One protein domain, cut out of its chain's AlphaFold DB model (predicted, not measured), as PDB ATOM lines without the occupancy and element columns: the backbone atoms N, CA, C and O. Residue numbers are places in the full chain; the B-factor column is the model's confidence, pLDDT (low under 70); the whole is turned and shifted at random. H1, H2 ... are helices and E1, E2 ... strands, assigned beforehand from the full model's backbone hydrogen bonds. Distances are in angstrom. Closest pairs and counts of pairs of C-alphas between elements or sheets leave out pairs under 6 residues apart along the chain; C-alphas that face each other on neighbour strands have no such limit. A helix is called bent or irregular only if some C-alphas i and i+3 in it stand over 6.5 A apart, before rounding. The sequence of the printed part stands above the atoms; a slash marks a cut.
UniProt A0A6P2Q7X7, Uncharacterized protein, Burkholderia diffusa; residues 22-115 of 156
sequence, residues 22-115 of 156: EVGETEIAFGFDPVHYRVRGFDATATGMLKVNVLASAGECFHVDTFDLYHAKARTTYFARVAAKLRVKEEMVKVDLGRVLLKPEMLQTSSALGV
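Overview. This is residues 22 to 115 of the 156 residues of an uncharacterized protein of Burkholderia diffusa (UniProt A0A6P2Q7X7). What is the main picture? A twisted four-stranded antiparallel sheet has two helices over one face and its other face bare. H1 covers the E3 and E4 side, and the longer H2 slants over the E1 and E2 side, the two helices spreading as a V from their tight link. What are the counts and the size? The printed part has 94 residues with four named strands and two named helices, in the order E1 E2 E3 E4 H1 H2; the sheet's order is E1 - E2 - E3 - E4, and the class is mixed, helices and strands. It is compact, with a radius of gyration of the C-alphas of 13.1 A, and elongated in outline, spanning 43 by 27 by 18 A.

Along the chain. Where are the strands? E1 is residues 27 to 32, from C-alpha 27 at (33.669, 40.374, -22.625), and E2 is residues 35 to 40. E3, residues 51 to 58, is 23.0 A long, and E4, residues 61 to 68, 22.8 A. Where are the helices? H1 is residues 72 to 86, 20.9 A long. H2 is residues 90 to 113, 35.4 A long, ending with C-alpha 113 at (40.313, 57.664, -32.940); it is neither bent nor irregular, but only just: C-alphas 100 and 103 are 6.1 A apart.

Arrangement. How is the sheet joined? The strands form a meander, each the antiparallel neighbour of the one before, in hairpins E1 and E2, E2 and E3, E3 and E4. Within hydrogen-bond range are N 30 and O 37 at 2.8 A, N 38 and O 55 at 2.8 A, and N 56 and O 63 at 2.8 A. How do the helices stand on it? H1 and H2 are on the same face, in two layers, a sheet with helices on one face. H1 lies over E3 and E4 at a height over the sheet of 8.8 A, along the strands, its closest C-alphas to E4 being those of Cys 61 and Leu 86, 5.2 A. H2, at a height of 9.7 A, lies over E2 and only just over E1, where 3 of its C-alphas fall, slantwise to the strands at 33 degrees to E2 on the local plane. Do the helices meet? Residues 79 to 83 of H1 touch residues 90 to 94 of H2, closest at the C-alphas of Ala 83 and Glu 90, 5.1 A, with a steep tilt of 52 degrees, opposite ways. Every O i to N i+4 pair is within hydrogen-bond range in H1, and 17 of 20 in H2.

Size, cuts and confidence. How far does it reach? The two C-alphas farthest apart are those of Arg 87 and Val 115, at 43.4 A. Is it continuous? The printed part has no cut; the link from E2 to E3, 10 residues, is short, and the other links are tight. Where is confidence low? The mean pLDDT of the printed part is 89.6, and residues 113 to 115 are under 70.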
ATOM      1  N   GLU A  22      27.016  45.761 -20.281       84.44
ATOM      2  CA  GLU A  22      28.135  45.778 -19.353       84.44
ATOM      3  C   GLU A  22      29.388  45.434 -20.155       84.44
ATOM      4  O   GLU A  22      29.518  44.334 -20.699       84.44
ATOM      5  N   VAL A  23      30.285  46.408 -20.300       83.56
ATOM      6  CA  VAL A  23      31.554  46.235 -21.011       83.56
ATOM      7  C   VAL A  23      32.625  45.906 -19.976       83.56
ATOM      8  O   VAL A  23      33.019  46.772 -19.198       83.56
ATOM      9  N   GLY A  24      33.073  44.654 -19.954       82.25
ATOM     10  CA  GLY A  24      34.255  44.224 -19.212       82.25
ATOM     11  C   GLY A  24      35.515  44.264 -20.078       82.25
ATOM     12  O   GLY A  24      35.471  44.585 -21.263       82.25
ATOM     13  N   GLU A  25      36.655  43.884 -19.498       75.12
ATOM     14  CA  GLU A  25      37.951  43.891 -20.203       75.12
ATOM     15  C   GLU A  25      38.028  42.862 -21.344       75.12
ATOM     16  O   GLU A  25      38.690  43.090 -22.351       75.12
ATOM     17  N   THR A  26      37.364  41.712 -21.191       82.12
ATOM     18  CA  THR A  26      37.452  40.581 -22.141       82.12
ATOM     19  C   THR A  26      36.109  40.166 -22.732       82.12
ATOM     20  O   THR A  26      36.050  39.306 -23.620       82.12
ATOM     21  N   GLU A  27      35.018  40.747 -22.235       91.31
ATOM     22  CA  GLU A  27      33.669  40.374 -22.625       91.31
ATOM     23  C   GLU A  27      32.687  41.535 -22.532       91.31
ATOM     24  O   GLU A  27      32.836  42.432 -21.708       91.31
ATOM     25  N   ILE A  28      31.671  41.493 -23.390       92.12
ATOM     26  CA  ILE A  28      30.574  42.457 -23.421       92.12
ATOM     27  C   ILE A  28      29.282  41.685 -23.185       92.12
ATOM     28  O   ILE A  28      28.948  40.788 -23.967       92.12
ATOM     29  N   ALA A  29      28.566  42.015 -22.116       93.38
ATOM     30  CA  ALA A  29      27.294  41.399 -21.767       93.38
ATOM     31  C   ALA A  29      26.119  42.315 -22.136       93.38
ATOM     32  O   ALA A  29      26.169  43.527 -21.930       93.38
ATOM     33  N   PHE A  30      25.053  41.727 -22.672       93.75
ATOM     34  CA  PHE A  30      23.813  42.400 -23.049       93.75
ATOM     35  C   PHE A  30      22.628  41.668 -22.421       93.75
ATOM     36  O   PHE A  30      22.543  40.440 -22.502       93.75
ATOM     37  N   GLY A  31      21.693  42.411 -21.832       91.12
ATOM     38  CA  GLY A  31      20.432  41.871 -21.323       91.12
ATOM     39  C   GLY A  31      19.260  42.318 -22.187       91.12
ATOM     40  O   GLY A  31      18.884  43.487 -22.140       91.12
ATOM     41  N   PHE A  32      18.677  41.404 -22.964       90.00
ATOM     42  CA  PHE A  32      17.453  41.651 -23.726       90.00
ATOM     43  C   PHE A  32      16.403  40.626 -23.311       90.00
ATOM     44  O   PHE A  32      16.421  39.512 -23.811       90.00
ATOM     45  N   ASP A  33      15.494  40.949 -22.393       87.00
ATOM     46  CA  ASP A  33      14.557  39.945 -21.873       87.00
ATOM     47  C   ASP A  33      13.775  39.231 -23.000       87.00
ATOM     48  O   ASP A  33      13.123  39.899 -23.810       87.00
ATOM     49  N   PRO A  34      13.802  37.882 -23.082       89.50
ATOM     50  CA  PRO A  34      14.325  36.918 -22.100       89.50
ATOM     51  C   PRO A  34      15.748  36.374 -22.379       89.50
ATOM     52  O   PRO A  34      16.173  35.420 -21.727       89.50
ATOM     53  N   VAL A  35      16.452  36.883 -23.392       94.00
ATOM     54  CA  VAL A  35      17.766  36.408 -23.845       94.00
ATOM     55  C   VAL A  35      18.902  37.329 -23.385       94.00
ATOM     56  O   VAL A  35      19.008  38.498 -23.750       94.00
ATOM     57  N   HIS A  36      19.845  36.758 -22.652       94.50
ATOM     58  CA  HIS A  36      21.113  37.403 -22.336       94.50
ATOM     59  C   HIS A  36      22.165  36.994 -23.359       94.50
ATOM     60  O   HIS A  36      22.307  35.808 -23.674       94.50
ATOM     61  N   TYR A  37      22.920  37.965 -23.859       95.56
ATOM     62  CA  TYR A  37      24.019  37.731 -24.783       95.56
ATOM     63  C   TYR A  37      25.343  38.081 -24.129       95.56
ATOM     64  O   TYR A  37      25.449  39.045 -23.377       95.56
ATOM     65  N   ARG A  38      26.380  37.323 -24.464       94.94
ATOM     66  CA  ARG A  38      27.751  37.623 -24.072       94.94
ATOM     67  C   ARG A  38      28.668  37.456 -25.265       94.94
ATOM     68  O   ARG A  38      28.728  36.379 -25.855       94.94
ATOM     69  N   VAL A  39      29.387  38.517 -25.595       94.81
ATOM     70  CA  VAL A  39      30.354  38.560 -26.691       94.81
ATOM     71  C   VAL A  39      31.757  38.510 -26.105       94.81
ATOM     72  O   VAL A  39      32.077  39.277 -25.202       94.81
ATOM     73  N   ARG A  40      32.594  37.606 -26.613       93.25
ATOM     74  CA  ARG A  40      33.999  37.437 -26.218       93.25
ATOM     75  C   ARG A  40      34.914  37.386 -27.431       93.25
ATOM     76  O   ARG A  40      34.475  37.060 -28.533       93.25
ATOM     77  N   GLY A  41      36.203  37.629 -27.204       87.81
ATOM     78  CA  GLY A  41      37.219  37.574 -28.261       87.81
ATOM     79  C   GLY A  41      37.094  38.718 -29.266       87.81
ATOM     80  O   GLY A  41      37.516  38.573 -30.407       87.81
ATOM     81  N   PHE A  42      36.476  39.822 -28.845       87.81
ATOM     82  CA  PHE A  42      36.424  41.055 -29.610       87.81
ATOM     83  C   PHE A  42      37.798  41.729 -29.605       87.81
ATOM     84  O   PHE A  42      38.381  41.937 -28.544       87.81
ATOM     85  N   ASP A  43      38.284  42.075 -30.794       85.44
ATOM     86  CA  ASP A  43      39.494  42.863 -31.000       85.44
ATOM     87  C   ASP A  43      39.104  44.215 -31.608       85.44
ATOM     88  O   ASP A  43      38.578  44.289 -32.724       85.44
ATOM     89  N   ALA A  44      39.349  45.291 -30.857       81.62
ATOM     90  CA  ALA A  44      39.026  46.649 -31.278       81.62
ATOM     91  C   ALA A  44      39.915  47.149 -32.432       81.62
ATOM     92  O   ALA A  44      39.543  48.099 -33.115       81.62
ATOM     93  N   THR A  45      41.065  46.508 -32.664       79.25
ATOM     94  CA  THR A  45      42.035  46.885 -33.703       79.25
ATOM     95  C   THR A  45      41.827  46.142 -35.025       79.25
ATOM     96  O   THR A  45      42.409  46.516 -36.044       79.25
ATOM     97  N   ALA A  46      40.994  45.097 -35.032       80.25
ATOM     98  CA  ALA A  46      40.745  44.284 -36.213       80.25
ATOM     99  C   ALA A  46      39.913  45.045 -37.259       80.25
ATOM    100  O   ALA A  46      38.747  45.377 -37.040       80.25
ATOM    101  N   THR A  47      40.498  45.264 -38.437       77.00
ATOM    102  CA  THR A  47      39.845  45.950 -39.561       77.00
ATOM    103  C   THR A  47      39.257  44.944 -40.551       77.00
ATOM    104  O   THR A  47      39.943  44.032 -41.008       77.00
ATOM    105  N   GLY A  48      37.989  45.126 -40.934       82.44
ATOM    106  CA  GLY A  48      37.344  44.378 -42.025       82.44
ATOM    107  C   GLY A  48      36.758  43.006 -41.661       82.44
ATOM    108  O   GLY A  48      36.095  42.401 -42.498       82.44
ATOM    109  N   MET A  49      36.945  42.526 -40.429       87.12
ATOM    110  CA  MET A  49      36.295  41.318 -39.908       87.12
ATOM    111  C   MET A  49      35.969  41.505 -38.424       87.12
ATOM    112  O   MET A  49      36.778  42.064 -37.689       87.12
ATOM    113  N   LEU A  50      34.823  40.992 -37.969       90.25
ATOM    114  CA  LEU A  50      34.421  41.027 -36.562       90.25
ATOM    115  C   LEU A  50      34.177  39.602 -36.063       90.25
ATOM    116  O   LEU A  50      33.049  39.169 -35.817       90.25
ATOM    117  N   LYS A  51      35.267  38.840 -35.950       92.75
ATOM    118  CA  LYS A  51      35.222  37.456 -35.480       92.75
ATOM    119  C   LYS A  51      35.127  37.424 -33.962       92.75
ATOM    120  O   LYS A  51      36.078  37.776 -33.278       92.75
ATOM    121  N   VAL A  52      34.001  36.945 -33.451       94.19
ATOM    122  CA  VAL A  52      33.727  36.895 -32.014       94.19
ATOM    123  C   VAL A  52      33.112  35.561 -31.617       94.19
ATOM    124  O   VAL A  52      32.553  34.832 -32.441       94.19
ATOM    125  N   ASN A  53      33.199  35.244 -30.331       96.25
ATOM    126  CA  ASN A  53      32.420  34.186 -29.708       96.25
ATOM    127  C   ASN A  53      31.167  34.808 -29.082       96.25
ATOM    128  O   ASN A  53      31.287  35.683 -28.226       96.25
ATOM    129  N   VAL A  54      29.985  34.369 -29.511       96.12
ATOM    130  CA  VAL A  54      28.709  34.849 -28.974       96.12
ATOM    131  C   VAL A  54      28.026  33.709 -28.237       96.12
ATOM    132  O   VAL A  54      27.774  32.645 -28.806       96.12
ATOM    133  N   LEU A  55      27.717  33.951 -26.968       96.38
ATOM    134  CA  LEU A  55      26.833  33.131 -26.152       96.38
ATOM    135  C   LEU A  55      25.470  33.816 -26.082       96.38
ATOM    136  O   LEU A  55      25.407  35.002 -25.777       96.38
ATOM    137  N   ALA A  56      24.399  33.069 -26.322       96.62
ATOM    138  CA  ALA A  56      23.025  33.464 -26.032       96.62
ATOM    139  C   ALA A  56      22.443  32.503 -24.992       96.62
ATOM    140  O   ALA A  56      22.552  31.286 -25.153       96.62
ATOM    141  N   SER A  57      21.808  33.028 -23.949       95.62
ATOM    142  CA  SER A  57      21.186  32.239 -22.882       95.62
ATOM    143  C   SER A  57      19.817  32.784 -22.502       95.62
ATOM    144  O   SER A  57      19.664  33.989 -22.347       95.62
ATOM    145  N   ALA A  58      18.845  31.898 -22.303       94.75
ATOM    146  CA  ALA A  58      17.520  32.217 -21.784       94.75
ATOM    147  C   ALA A  58      17.088  31.117 -20.806       94.75
ATOM    148  O   ALA A  58      16.929  29.955 -21.198       94.75
ATOM    149  N   GLY A  59      16.926  31.466 -19.527       89.81
ATOM    150  CA  GLY A  59      16.706  30.484 -18.461       89.81
ATOM    151  C   GLY A  59      17.835  29.446 -18.414       89.81
ATOM    152  O   GLY A  59      19.005  29.803 -18.324       89.81
ATOM    153  N   GLU A  60      17.490  28.161 -18.520       91.31
ATOM    154  CA  GLU A  60      18.463  27.052 -18.535       91.31
ATOM    155  C   GLU A  60      19.000  26.711 -19.937       91.31
ATOM    156  O   GLU A  60      19.905  25.889 -20.090       91.31
ATOM    157  N   CYS A  61      18.445  27.319 -20.989       94.69
ATOM    158  CA  CYS A  61      18.851  27.052 -22.366       94.69
ATOM    159  C   CYS A  61      19.958  28.012 -22.797       94.69
ATOM    160  O   CYS A  61      19.854  29.221 -22.598       94.69
ATOM    161  N   PHE A  62      20.988  27.495 -23.468       95.50
ATOM    162  CA  PHE A  62      22.042  28.327 -24.037       95.50
ATOM    163  C   PHE A  62      22.574  27.792 -25.372       95.50
ATOM    164  O   PHE A  62      22.498  26.601 -25.699       95.50
ATOM    165  N   HIS A  63      23.140  28.697 -26.160       96.44
ATOM    166  CA  HIS A  63      23.857  28.409 -27.390       96.44
ATOM    167  C   HIS A  63      25.126  29.254 -27.443       96.44
ATOM    168  O   HIS A  63      25.111  30.415 -27.052       96.44
ATOM    169  N   VAL A  64      26.217  28.664 -27.926       95.62
ATOM    170  CA  VAL A  64      27.500  29.345 -28.112       95.62
ATOM    171  C   VAL A  64      27.993  29.025 -29.510       95.62
ATOM    172  O   VAL A  64      27.972  27.857 -29.906       95.62
ATOM    173  N   ASP A  65      28.448  30.042 -30.231       96.19
ATOM    174  CA  ASP A  65      29.087  29.885 -31.537       96.19
ATOM    175  C   ASP A  65      30.225  30.903 -31.707       96.19
ATOM    176  O   ASP A  65      30.304  31.904 -30.993       96.19
ATOM    177  N   THR A  66      31.135  30.640 -32.641       95.56
ATOM    178  CA  THR A  66      32.222  31.555 -33.008       95.56
ATOM    179  C   THR A  66      32.170  31.818 -34.498       95.56
ATOM    180  O   THR A  66      32.421  30.928 -35.309       95.56
ATOM    181  N   PHE A  67      31.857  33.053 -34.862       94.94
ATOM    182  CA  PHE A  67      31.661  33.447 -36.248       94.94
ATOM    183  C   PHE A  67      31.988  34.926 -36.446       94.94
ATOM    184  O   PHE A  67      32.180  35.676 -35.491       94.94
ATOM    185  N   ASP A  68      32.087  35.329 -37.708       92.94
ATOM    186  CA  ASP A  68      32.214  36.734 -38.075       92.94
ATOM    187  C   ASP A  68      30.833  37.397 -38.104       92.94
ATOM    188  O   ASP A  68      29.972  37.033 -38.915       92.94
ATOM    189  N   LEU A  69      30.635  38.374 -37.217       91.56
ATOM    190  CA  LEU A  69      29.405  39.151 -37.075       91.56
ATOM    191  C   LEU A  69      29.026  39.882 -38.370       91.56
ATOM    192  O   LEU A  69      27.833  40.051 -38.630       91.56
ATOM    193  N   TYR A  70      29.984  40.249 -39.228       92.31
ATOM    194  CA  TYR A  70      29.693  40.898 -40.512       92.31
ATOM    195  C   TYR A  70      29.217  39.920 -41.594       92.31
ATOM    196  O   TYR A  70      28.513  40.321 -42.529       92.31
ATOM    197  N   HIS A  71      29.467  38.621 -41.435       94.19
ATOM    198  CA  HIS A  71      29.142  37.620 -42.442       94.19
ATOM    199  C   HIS A  71      27.662  37.196 -42.388       94.19
ATOM    200  O   HIS A  71      27.233  36.437 -41.515       94.19
ATOM    201  N   ALA A  72      26.863  37.635 -43.368       92.25
ATOM    202  CA  ALA A  72      25.407  37.436 -43.377       92.25
ATOM    203  C   ALA A  72      24.980  35.961 -43.253       92.25
ATOM    204  O   ALA A  72      24.111  35.635 -42.448       92.25
ATOM    205  N   LYS A  73      25.632  35.055 -43.991       94.81
ATOM    206  CA  LYS A  73      25.326  33.614 -43.949       94.81
ATOM    207  C   LYS A  73      25.599  32.993 -42.573       94.81
ATOM    208  O   LYS A  73      24.856  32.112 -42.132       94.81
ATOM    209  N   ALA A  74      26.652  33.454 -41.895       93.62
ATOM    210  CA  ALA A  74      26.972  33.002 -40.548       93.62
ATOM    211  C   ALA A  74      25.916  33.491 -39.548       93.62
ATOM    212  O   ALA A  74      25.395  32.676 -38.786       93.62
ATOM    213  N   ARG A  75      25.497  34.764 -39.645       94.38
ATOM    214  CA  ARG A  75      24.383  35.309 -38.848       94.38
ATOM    215  C   ARG A  75      23.097  34.504 -39.027       94.38
ATOM    216  O   ARG A  75      22.511  34.089 -38.037       94.38
ATOM    217  N   THR A  76      22.689  34.207 -40.263       94.75
ATOM    218  CA  THR A  76      21.475  33.411 -40.529       94.75
ATOM    219  C   THR A  76      21.537  32.029 -39.883       94.75
ATOM    220  O   THR A  76      20.563  31.570 -39.289       94.75
ATOM    221  N   THR A  77      22.698  31.375 -39.951       95.88
ATOM    222  CA  THR A  77      22.897  30.061 -39.324       95.88
ATOM    223  C   THR A  77      22.816  30.158 -37.799       95.88
ATOM    224  O   THR A  77      22.190  29.311 -37.160       95.88
ATOM    225  N   TYR A  78      23.408  31.202 -37.217       95.81
ATOM    226  CA  TYR A  78      23.345  31.473 -35.785       95.81
ATOM    227  C   TYR A  78      21.906  31.740 -35.319       95.81
ATOM    228  O   TYR A  78      21.465  31.127 -34.348       95.81
ATOM    229  N   PHE A  79      21.136  32.560 -36.046       95.56
ATOM    230  CA  PHE A  79      19.733  32.853 -35.729       95.56
ATOM    231  C   PHE A  79      18.894  31.583 -35.608       95.56
ATOM    232  O   PHE A  79      18.251  31.370 -34.580       95.56
ATOM    233  N   ALA A  80      18.961  30.707 -36.614       95.62
ATOM    234  CA  ALA A  80      18.214  29.454 -36.620       95.62
ATOM    235  C   ALA A  80      18.615  28.538 -35.447       95.62
ATOM    236  O   ALA A  80      17.757  27.946 -34.790       95.62
ATOM    237  N   ARG A  81      19.919  28.443 -35.142       96.38
ATOM    238  CA  ARG A  81      20.439  27.623 -34.035       96.38
ATOM    239  C   ARG A  81      20.003  28.143 -32.667       96.38
ATOM    240  O   ARG A  81      19.578  27.346 -31.831       96.38
ATOM    241  N   VAL A  82      20.092  29.454 -32.439       96.56
ATOM    242  CA  VAL A  82      19.671  30.094 -31.183       96.56
ATOM    243  C   VAL A  82      18.164  29.978 -31.008       96.56
ATOM    244  O   VAL A  82      17.721  29.517 -29.959       96.56
ATOM    245  N   ALA A  83      17.382  30.317 -32.035       95.38
ATOM    246  CA  ALA A  83      15.925  30.231 -31.997       95.38
ATOM    247  C   ALA A  83      15.453  28.814 -31.639       95.38
ATOM    248  O   ALA A  83      14.625  28.641 -30.744       95.38
ATOM    249  N   ALA A  84      16.055  27.794 -32.261       95.56
ATOM    250  CA  ALA A  84      15.748  26.397 -31.972       95.56
ATOM    251  C   ALA A  84      16.151  25.976 -30.547       95.56
ATOM    252  O   ALA A  84      15.364  25.324 -29.860       95.56
ATOM    253  N   LYS A  85      17.355  26.339 -30.079       94.44
ATOM    254  CA  LYS A  85      17.846  25.924 -28.751       94.44
ATOM    255  C   LYS A  85      17.160  26.648 -27.597       94.44
ATOM    256  O   LYS A  85      16.822  26.007 -26.609       94.44
ATOM    257  N   LEU A  86      16.974  27.961 -27.708       94.69
ATOM    258  CA  LEU A  86      16.395  28.797 -26.652       94.69
ATOM    259  C   LEU A  86      14.862  28.842 -26.721       94.69
ATOM    260  O   LEU A  86      14.235  29.397 -25.825       94.69
ATOM    261  N   ARG A  87      14.252  28.239 -27.755       93.44
ATOM    262  CA  ARG A  87      12.796  28.232 -27.994       93.44
ATOM    263  C   ARG A  87      12.213  29.643 -28.102       93.44
ATOM    264  O   ARG A  87      11.114  29.921 -27.627       93.44
ATOM    265  N   VAL A  88      12.960  30.527 -28.753       94.25
ATOM    266  CA  VAL A  88      12.593  31.925 -28.999       94.25
ATOM    267  C   VAL A  88      12.319  32.154 -30.483       94.25
ATOM    268  O   VAL A  88      12.728  31.367 -31.336       94.25
ATOM    269  N   LYS A  89      11.616  33.241 -30.814       94.94
ATOM    270  CA  LYS A  89      11.368  33.613 -32.213       94.94
ATOM    271  C   LYS A  89      12.659  34.091 -32.870       94.94
ATOM    272  O   LYS A  89      13.348  34.946 -32.322       94.94
ATOM    273  N   GLU A  90      12.930  33.607 -34.080       94.25
ATOM    274  CA  GLU A  90      14.115  33.997 -34.857       94.25
ATOM    275  C   GLU A  90      14.186  35.514 -35.100       94.25
ATOM    276  O   GLU A  90      15.256  36.104 -34.993       94.25
ATOM    277  N   GLU A  91      13.041  36.162 -35.340       94.25
ATOM    278  CA  GLU A  91      12.962  37.618 -35.525       94.25
ATOM    279  C   GLU A  91      13.449  38.414 -34.308       94.25
ATOM    280  O   GLU A  91      14.057  39.466 -34.474       94.25
ATOM    281  N   MET A  92      13.259  37.903 -33.085       93.38
ATOM    282  CA  MET A  92      13.794  38.564 -31.889       93.38
ATOM    283  C   MET A  92      15.321  38.483 -31.871       93.38
ATOM    284  O   MET A  92      15.982  39.498 -31.703       93.38
ATOM    285  N   VAL A  93      15.882  37.305 -32.169       94.19
ATOM    286  CA  VAL A  93      17.341  37.112 -32.237       94.19
ATOM    287  C   VAL A  93      17.970  38.001 -33.316       94.19
ATOM    288  O   VAL A  93      19.070  38.516 -33.129       94.19
ATOM    289  N   LYS A  94      17.276  38.221 -34.442       94.06
ATOM    290  CA  LYS A  94      17.717  39.149 -35.498       94.06
ATOM    291  C   LYS A  94      17.818  40.583 -34.989       94.06
ATOM    292  O   LYS A  94      18.838  41.232 -35.217       94.06
ATOM    293  N   VAL A  95      16.773  41.062 -34.312       92.88
ATOM    294  CA  VAL A  95      16.738  42.412 -33.733       92.88
ATOM    295  C   VAL A  95      17.822  42.560 -32.667       92.88
ATOM    296  O   VAL A  95      18.594  43.517 -32.717       92.88
ATOM    297  N   ASP A  96      17.938  41.591 -31.761       92.62
ATOM    298  CA  ASP A  96      18.932  41.598 -30.690       92.62
ATOM    299  C   ASP A  96      20.354  41.625 -31.243       92.62
ATOM    300  O   ASP A  96      21.143  42.483 -30.856       92.62
ATOM    301  N   LEU A  97      20.689  40.743 -32.194       92.62
ATOM    302  CA  LEU A  97      22.039  40.688 -32.756       92.62
ATOM    303  C   LEU A  97      22.388  41.970 -33.525       92.62
ATOM    304  O   LEU A  97      23.549  42.373 -33.535       92.62
ATOM    305  N   GLY A  98      21.394  42.638 -34.119       91.12
ATOM    306  CA  GLY A  98      21.563  43.976 -34.684       91.12
ATOM    307  C   GLY A  98      21.994  45.001 -33.632       91.12
ATOM    308  O   GLY A  98      22.879  45.807 -33.895       91.12
ATOM    309  N   ARG A  99      21.442  44.932 -32.414       90.25
ATOM    310  CA  ARG A  99      21.841  45.797 -31.287       90.25
ATOM    311  C   ARG A  99      23.195  45.394 -30.707       90.25
ATOM    312  O   ARG A  99      23.993  46.266 -30.384       90.25
ATOM    313  N   VAL A 100      23.475  44.092 -30.611       91.25
ATOM    314  CA  VAL A 100      24.772  43.561 -30.159       91.25
ATOM    315  C   VAL A 100      25.909  44.039 -31.059       91.25
ATOM    316  O   VAL A 100      26.979  44.330 -30.540       91.25
ATOM    317  N   LEU A 101      25.687  44.144 -32.374       90.75
ATOM    318  CA  LEU A 101      26.693  44.583 -33.347       90.75
ATOM    319  C   LEU A 101      27.167  46.028 -33.121       90.75
ATOM    320  O   LEU A 101      28.355  46.313 -33.262       90.75
ATOM    321  N   LEU A 102      26.257  46.921 -32.728       88.50
ATOM    322  CA  LEU A 102      26.534  48.357 -32.627       88.50
ATOM    323  C   LEU A 102      27.582  48.688 -31.558       88.50
ATOM    324  O   LEU A 102      28.385  49.600 -31.730       88.50
ATOM    325  N   LYS A 103      27.606  47.956 -30.437       87.38
ATOM    326  CA  LYS A 103      28.530  48.270 -29.336       87.38
ATOM    327  C   LYS A 103      30.002  47.979 -29.692       87.38
ATOM    328  O   LYS A 103      30.821  48.872 -29.482       87.38
ATOM    329  N   PRO A 104      30.367  46.809 -30.251       86.69
ATOM    330  CA  PRO A 104      31.682  46.576 -30.843       86.69
ATOM    331  C   PRO A 104      32.092  47.637 -31.869       86.69
ATOM    332  O   PRO A 104      33.219  48.112 -31.806       86.69
ATOM    333  N   GLU A 105      31.196  48.062 -32.767       86.38
ATOM    334  CA  GLU A 105      31.495  49.102 -33.769       86.38
ATOM    335  C   GLU A 105      31.857  50.448 -33.125       86.38
ATOM    336  O   GLU A 105      32.821  51.104 -33.531       86.38
ATOM    337  N   MET A 106      31.134  50.840 -32.070       83.88
ATOM    338  CA  MET A 106      31.478  52.022 -31.277       83.88
ATOM    339  C   MET A 106      32.870  51.885 -30.650       83.88
ATOM    340  O   MET A 106      33.665  52.816 -30.732       83.88
ATOM    341  N   LEU A 107      33.196  50.720 -30.076       83.25
ATOM    342  CA  LEU A 107      34.504  50.464 -29.461       83.25
ATOM    343  C   LEU A 107      35.649  50.451 -30.490       83.25
ATOM    344  O   LEU A 107      36.710  51.009 -30.215       83.25
ATOM    345  N   GLN A 108      35.437  49.874 -31.680       83.31
ATOM    346  CA  GLN A 108      36.402  49.929 -32.790       83.31
ATOM    347  C   GLN A 108      36.649  51.374 -33.224       83.31
ATOM    348  O   GLN A 108      37.795  51.796 -33.364       83.31
ATOM    349  N   THR A 109      35.578  52.156 -33.374       81.25
ATOM    350  CA  THR A 109      35.665  53.570 -33.761       81.25
ATOM    351  C   THR A 109      36.425  54.378 -32.712       81.25
ATOM    352  O   THR A 109      37.349  55.114 -33.055       81.25
ATOM    353  N   SER A 110      36.106  54.210 -31.426       79.12
ATOM    354  CA  SER A 110      36.830  54.868 -30.334       79.12
ATOM    355  C   SER A 110      38.310  54.479 -30.297       79.12
ATOM    356  O   SER A 110      39.154  55.339 -30.065       79.12
ATOM    357  N   SER A 111      38.646  53.215 -30.572       75.00
ATOM    358  CA  SER A 111      40.043  52.774 -30.635       75.00
ATOM    359  C   SER A 111      40.785  53.336 -31.850       75.00
ATOM    360  O   SER A 111      41.958  53.680 -31.728       75.00
ATOM    361  N   ALA A 112      40.125  53.451 -33.004       70.50
ATOM    362  CA  ALA A 112      40.702  54.045 -34.208       70.50
ATOM    363  C   ALA A 112      40.964  55.552 -34.044       70.50
ATOM    364  O   ALA A 112      41.973  56.060 -34.524       70.50
ATOM    365  N   LEU A 113      40.094  56.263 -33.320       63.75
ATOM    366  CA  LEU A 113      40.313  57.664 -32.940       63.75
ATOM    367  C   LEU A 113      41.423  57.823 -31.886       63.75
ATOM    368  O   LEU A 113      42.034  58.882 -31.791       63.75
ATOM    369  N   GLY A 114      41.699  56.769 -31.112       55.59
ATOM    370  CA  GLY A 114      42.804  56.695 -30.155       55.59
ATOM    371  C   GLY A 114      44.171  56.399 -30.779       55.59
ATOM    372  O   GLY A 114      45.158  56.307 -30.048       55.59
ATOM    373  N   VAL A 115      44.267  56.254 -32.109       51.41
ATOM    374  CA  VAL A 115      45.565  56.233 -32.792       51.41
ATOM    375  C   VAL A 115      46.201  57.597 -32.566       51.41
ATOM    376  O   VAL A 115      45.719  58.604 -33.079       51.41
TER     377      VAL A 115